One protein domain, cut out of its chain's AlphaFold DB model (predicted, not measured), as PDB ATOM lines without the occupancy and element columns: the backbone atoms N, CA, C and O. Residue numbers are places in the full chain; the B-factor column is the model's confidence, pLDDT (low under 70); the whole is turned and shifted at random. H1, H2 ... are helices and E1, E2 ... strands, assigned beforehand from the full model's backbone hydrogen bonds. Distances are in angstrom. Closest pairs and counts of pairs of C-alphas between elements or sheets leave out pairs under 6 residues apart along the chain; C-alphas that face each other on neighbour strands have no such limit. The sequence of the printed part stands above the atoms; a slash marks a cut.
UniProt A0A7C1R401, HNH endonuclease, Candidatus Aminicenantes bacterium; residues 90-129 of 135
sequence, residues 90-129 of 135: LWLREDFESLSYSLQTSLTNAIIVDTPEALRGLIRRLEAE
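What this domain is: This is residues 90 to 129 of the 135 residues of the protein "HNH endonuclease" of Candidatus Aminicenantes bacterium (UniProt A0A7C1R401). Two short parallel strands, E1 and E2, lie side by side in the middle of a flat, loosely formed strip, with a wide open loop bearing two short helices, H1 and H2, toward one end and one longer helix, H3, toward the other. H3 folds back after E2, and residues 124 to 129, of which 124 to 128 belong to H3, stick out, as do residues 98 to 103, of which 101 to 103 belong to H2, at the far side of the loop. The 40 printed residues hold, in order, E1, H1, H2, E2 and H3; the sheet has the order E1, E2 and is parallel, and the class is mixed, helices and strands. The whole is loose, with a radius of gyration of the C-alphas of 11.3 A, and the C-alphas span 34 by 18 by 8 A.

Where its parts are: E1 is residues 90 to 92, 7.1 A long, and begins at C-alpha 90 at (151.052, 304.067, 225.758). H1 is residues 93 to 98, 8.5 A from first to last C-alpha. H2 is residues 101 to 106, 8.7 A long, beginning at C-alpha 101 at (159.160, 289.267, 221.791). E2 is residues 110 to 113, 9.7 A long. H3 is residues 116 to 128, 18.5 A long, and ends at C-alpha 128 at (139.760, 315.520, 229.701).

How they stand to each other: E1 and E2 are parallel neighbours, with 40 degrees between their directions. The C-alphas of Trp 91 and Ile 112 face each other at 4.9 A. Across the pair, N 91 and O 111 are 3.0 A apart and N 113 and O 91 are 2.9 A apart, within hydrogen-bond range. E1, H1 H2, E2 is a strand-helix-strand unit, two parallel neighbour strands with helices between, and its crossover is right-handed. The closest C-alphas of H1 and E2 are those of Arg 93 and Ile 112, 5.7 A apart. H1 and H2 are close but not clearly touching, with C-alphas 96 and 104 closest at 7.0 A. They run opposite ways at a steep tilt of 63 degrees. The closest C-alphas of E2 and H3 are those of Val 113 and Leu 119, 6.1 A apart. The closest of E1 and H3 are those of Leu 92 and Pro 116, 7.0 A apart. H3 is apart from H1 and from H2, and E1 is apart from H2. In H1, H2 and H3 every O i to N i+4 pair is within hydrogen-bond range.

The domain as a whole: The two C-alphas farthest apart, those of Ser 102 and Ala 128, are 33.8 A from each other. The printed part has no cut, and its four links between elements are tight. The mean pLDDT of the printed part is 83.0, and one residue, Thr 108, is under 70.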
ATOM      1  N   LEU A  90     151.214 303.563 227.121       80.69
ATOM      2  CA  LEU A  90     151.052 304.067 225.758       80.69
ATOM      3  C   LEU A  90     152.369 303.921 224.995       80.69
ATOM      4  O   LEU A  90     153.398 304.393 225.473       80.69
ATOM      5  N   TRP A  91     152.326 303.298 223.819       83.75
ATOM      6  CA  TRP A  91     153.510 303.030 223.000       83.75
ATOM      7  C   TRP A  91     153.291 303.467 221.556       83.75
ATOM      8  O   TRP A  91     152.238 303.190 220.977       83.75
ATOM      9  N   LEU A  92     154.303 304.091 220.955       84.06
ATOM     10  CA  LEU A  92     154.376 304.164 219.500       84.06
ATOM     11  C   LEU A  92     154.670 302.765 218.954       84.06
ATOM     12  O   LEU A  92     155.420 301.998 219.563       84.06
ATOM     13  N   ARG A  93     154.072 302.423 217.809       84.19
ATOM     14  CA  ARG A  93     154.281 301.117 217.166       84.19
ATOM     15  C   ARG A  93     155.761 300.821 216.938       84.19
ATOM     16  O   ARG A  93     156.193 299.715 217.237       84.19
ATOM     17  N   GLU A  94     156.520 301.809 216.469       87.00
ATOM     18  CA  GLU A  94     157.960 301.674 216.220       87.00
ATOM     19  C   GLU A  94     158.733 301.271 217.486       87.00
ATOM     20  O   GLU A  94     159.516 300.320 217.462       87.00
ATOM     21  N   ASP A  95     158.433 301.913 218.617       86.50
ATOM     22  CA  ASP A  95     159.073 301.618 219.897       86.50
ATOM     23  C   ASP A  95     158.671 300.233 220.409       86.50
ATOM     24  O   ASP A  95     159.514 299.478 220.892       86.50
ATOM     25  N   PHE A  96     157.395 299.862 220.270       87.25
ATOM     26  CA  PHE A  96     156.904 298.551 220.689       87.25
ATOM     27  C   PHE A  96     157.534 297.411 219.879       87.25
ATOM     28  O   PHE A  96     157.947 296.399 220.446       87.25
ATOM     29  N   GLU A  97     157.642 297.575 218.562       88.12
ATOM     30  CA  GLU A  97     158.237 296.580 217.664       88.12
ATOM     31  C   GLU A  97     159.754 296.457 217.857       88.12
ATOM     32  O   GLU A  97     160.316 295.393 217.597       88.12
ATOM     33  N   SER A  98     160.409 297.497 218.387       89.38
ATOM     34  CA  SER A  98     161.824 297.447 218.772       89.38
ATOM     35  C   SER A  98     162.096 296.578 220.012       89.38
ATOM     36  O   SER A  98     163.233 296.150 220.236       89.38
ATOM     37  N   LEU A  99     161.069 296.286 220.822       88.69
ATOM     38  CA  LEU A  99     161.194 295.421 221.994       88.69
ATOM     39  C   LEU A  99     161.345 293.952 221.594       88.69
ATOM     40  O   LEU A  99     160.802 293.486 220.594       88.69
ATOM     41  N   SER A 100     162.016 293.176 222.448       90.50
ATOM     42  CA  SER A 100     162.061 291.725 222.280       90.50
ATOM     43  C   SER A 100     160.667 291.109 222.425       90.50
ATOM     44  O   SER A 100     159.828 291.587 223.190       90.50
ATOM     45  N   TYR A 101     160.438 289.984 221.745       86.06
ATOM     46  CA  TYR A 101     159.160 289.267 221.791       86.06
ATOM     47  C   TYR A 101     158.693 288.958 223.227       86.06
ATOM     48  O   TYR A 101     157.518 289.093 223.552       86.06
ATOM     49  N   SER A 102     159.617 288.600 224.122       86.88
ATOM     50  CA  SER A 102     159.315 288.326 225.534       86.88
ATOM     51  C   SER A 102     158.841 289.563 226.308       86.88
ATOM     52  O   SER A 102     158.033 289.447 227.229       86.88
ATOM     53  N   LEU A 103     159.334 290.751 225.950       84.44
ATOM     54  CA  LEU A 103     158.887 292.009 226.547       84.44
ATOM     55  C   LEU A 103     157.530 292.427 225.980       84.44
ATOM     56  O   LEU A 103     156.652 292.812 226.749       84.44
ATOM     57  N   GLN A 104     157.324 292.258 224.671       85.75
ATOM     58  CA  GLN A 104     156.036 292.514 224.023       85.75
ATOM     59  C   GLN A 104     154.907 291.701 224.677       85.75
ATOM     60  O   GLN A 104     153.853 292.248 224.990       85.75
ATOM     61  N   THR A 105     155.136 290.414 224.960       82.00
ATOM     62  CA  THR A 105     154.129 289.545 225.598       82.00
ATOM     63  C   THR A 105     153.917 289.825 227.087       82.00
ATOM     64  O   THR A 105     152.867 289.480 227.629       82.00
ATOM     65  N   SER A 106     154.875 290.473 227.755       82.38
ATOM     66  CA  SER A 106     154.758 290.860 229.168       82.38
ATOM     67  C   SER A 106     153.933 292.142 229.371       82.38
ATOM     68  O   SER A 106     153.427 292.384 230.467       82.38
ATOM     69  N   LEU A 107     153.755 292.956 228.323       81.56
ATOM     70  CA  LEU A 107     152.985 294.205 228.340       81.56
ATOM     71  C   LEU A 107     151.481 293.953 228.126       81.56
ATOM     72  O   LEU A 107     150.906 294.276 227.091       81.56
ATOM     73  N   THR A 108     150.822 293.393 229.139       69.06
ATOM     74  CA  THR A 108     149.411 292.959 229.067       69.06
ATOM     75  C   THR A 108     148.383 294.089 228.933       69.06
ATOM     76  O   THR A 108     147.265 293.831 228.497       69.06
ATOM     77  N   ASN A 109     148.755 295.332 229.259       74.50
ATOM     78  CA  ASN A 109     147.892 296.518 229.201       74.50
ATOM     79  C   ASN A 109     148.536 297.649 228.373       74.50
ATOM     80  O   ASN A 109     148.614 298.793 228.828       74.50
ATOM     81  N   ALA A 110     149.060 297.329 227.186       82.69
ATOM     82  CA  ALA A 110     149.616 298.323 226.268       82.69
ATOM     83  C   ALA A 110     148.580 298.798 225.238       82.69
ATOM     84  O   ALA A 110     147.913 297.988 224.596       82.69
ATOM     85  N   ILE A 111     148.486 300.114 225.044       83.56
ATOM     86  CA  ILE A 111     147.819 300.710 223.882       83.56
ATOM     87  C   ILE A 111     148.907 301.126 222.895       83.56
ATOM     88  O   ILE A 111     149.757 301.955 223.222       83.56
ATOM     89  N   ILE A 112     148.860 300.552 221.694       86.38
ATOM     90  CA  ILE A 112     149.804 300.840 220.613       86.38
ATOM     91  C   ILE A 112     149.146 301.826 219.651       86.38
ATOM     92  O   ILE A 112     148.027 301.594 219.192       86.38
ATOM     93  N   VAL A 113     149.843 302.915 219.346       87.81
ATOM     94  CA  VAL A 113     149.400 303.928 218.386       87.81
ATOM     95  C   VAL A 113     150.398 304.051 217.241       87.81
ATOM     96  O   VAL A 113     151.608 303.940 217.433       87.81
ATOM     97  N   ASP A 114     149.880 304.279 216.037       86.81
ATOM     98  CA  ASP A 114     150.702 304.279 214.821       86.81
ATOM     99  C   ASP A 114     151.438 305.608 214.602       86.81
ATOM    100  O   ASP A 114     152.441 305.637 213.897       86.81
ATOM    101  N   THR A 115     150.948 306.710 215.185       85.00
ATOM    102  CA  THR A 115     151.518 308.047 214.976       85.00
ATOM    103  C   THR A 115     151.654 308.855 216.273       85.00
ATOM    104  O   THR A 115     150.807 308.750 217.171       85.00
ATOM    105  N   PRO A 116     152.670 309.737 216.374       84.69
ATOM    106  CA  PRO A 116     152.811 310.676 217.489       84.69
ATOM    107  C   PRO A 116     151.609 311.613 217.658       84.69
ATOM    108  O   PRO A 116     151.286 312.039 218.767       84.69
ATOM    109  N   GLU A 117     150.917 311.952 216.572       85.88
ATOM    110  CA  GLU A 117     149.712 312.780 216.600       85.88
ATOM    111  C   GLU A 117     148.549 312.044 217.264       85.88
ATOM    112  O   GLU A 117     147.850 312.634 218.093       85.88
ATOM    113  N   ALA A 118     148.371 310.755 216.953       81.56
ATOM    114  CA  ALA A 118     147.372 309.911 217.597       81.56
ATOM    115  C   ALA A 118     147.672 309.740 219.093       81.56
ATOM    116  O   ALA A 118     146.754 309.847 219.907       81.56
ATOM    117  N   LEU A 119     148.951 309.578 219.458       81.50
ATOM    118  CA  LEU A 119     149.390 309.535 220.856       81.50
ATOM    119  C   LEU A 119     148.982 310.807 221.609       81.50
ATOM    120  O   LEU A 119     148.298 310.741 222.630       81.50
ATOM    121  N   ARG A 120     149.347 311.977 221.072       82.94
ATOM    122  CA  ARG A 120     149.009 313.280 221.669       82.94
ATOM    123  C   ARG A 120     147.499 313.502 221.755       82.94
ATOM    124  O   ARG A 120     147.016 314.037 222.750       82.94
ATOM    125  N   GLY A 121     146.749 313.101 220.729       84.31
ATOM    126  CA  GLY A 121     145.290 313.194 220.718       84.31
ATOM    127  C   GLY A 121     144.635 312.317 221.786       84.31
ATOM    128  O   GLY A 121     143.683 312.751 222.433       84.31
ATOM    129  N   LEU A 122     145.163 311.113 222.009       81.06
ATOM    130  CA  LEU A 122     144.661 310.193 223.024       81.06
ATOM    131  C   LEU A 122     144.973 310.682 224.442       81.06
ATOM    132  O   LEU A 122     144.070 310.692 225.272       81.06
ATOM    133  N   ILE A 123     146.193 311.168 224.695       80.06
ATOM    134  CA  ILE A 123     146.569 311.771 225.987       80.06
ATOM    135  C   ILE A 123     145.605 312.906 226.344       80.06
ATOM    136  O   ILE A 123     145.005 312.876 227.412       80.06
ATOM    137  N   ARG A 124     145.346 313.834 225.411       82.25
ATOM    138  CA  ARG A 124     144.401 314.946 225.630       82.25
ATOM    139  C   ARG A 124     142.987 314.480 225.982       82.25
ATOM    140  O   ARG A 124     142.317 315.112 226.790       82.25
ATOM    141  N   ARG A 125     142.509 313.400 225.355       79.81
ATOM    142  CA  ARG A 125     141.182 312.831 225.649       79.81
ATOM    143  C   ARG A 125     141.129 312.220 227.044       79.81
ATOM    144  O   ARG A 125     140.161 312.439 227.755       79.81
ATOM    145  N   LEU A 126     142.172 311.492 227.427       75.38
ATOM    146  CA  LEU A 126     142.275 310.867 228.743       75.38
ATOM    147  C   LEU A 126     142.418 311.913 229.863       75.38
ATOM    148  O   LEU A 126     141.784 311.778 230.905       75.38
ATOM    149  N   GLU A 127     143.181 312.987 229.632       75.88
ATOM    150  CA  GLU A 127     143.263 314.139 230.543       75.88
ATOM    151  C   GLU A 127     141.900 314.827 230.719       75.88
ATOM    152  O   GLU A 127     141.540 315.199 231.832       75.88
ATOM    153  N   ALA A 128     141.110 314.953 229.644       76.44
ATOM    154  CA  ALA A 128     139.760 315.520 229.701       76.44
ATOM    155  C   ALA A 128     138.749 314.641 230.467       76.44
ATOM    156  O   ALA A 128     137.701 315.136 230.877       76.44
ATOM    157  N   GLU A 129     139.054 313.356 230.665       74.12
ATOM    158  CA  GLU A 129     138.245 312.400 231.431       74.12
ATOM    159  C   GLU A 129     138.707 312.265 232.903       74.12
ATOM    160  O   GLU A 129     138.276 311.345 233.598       74.12
TER     161      GLU A 129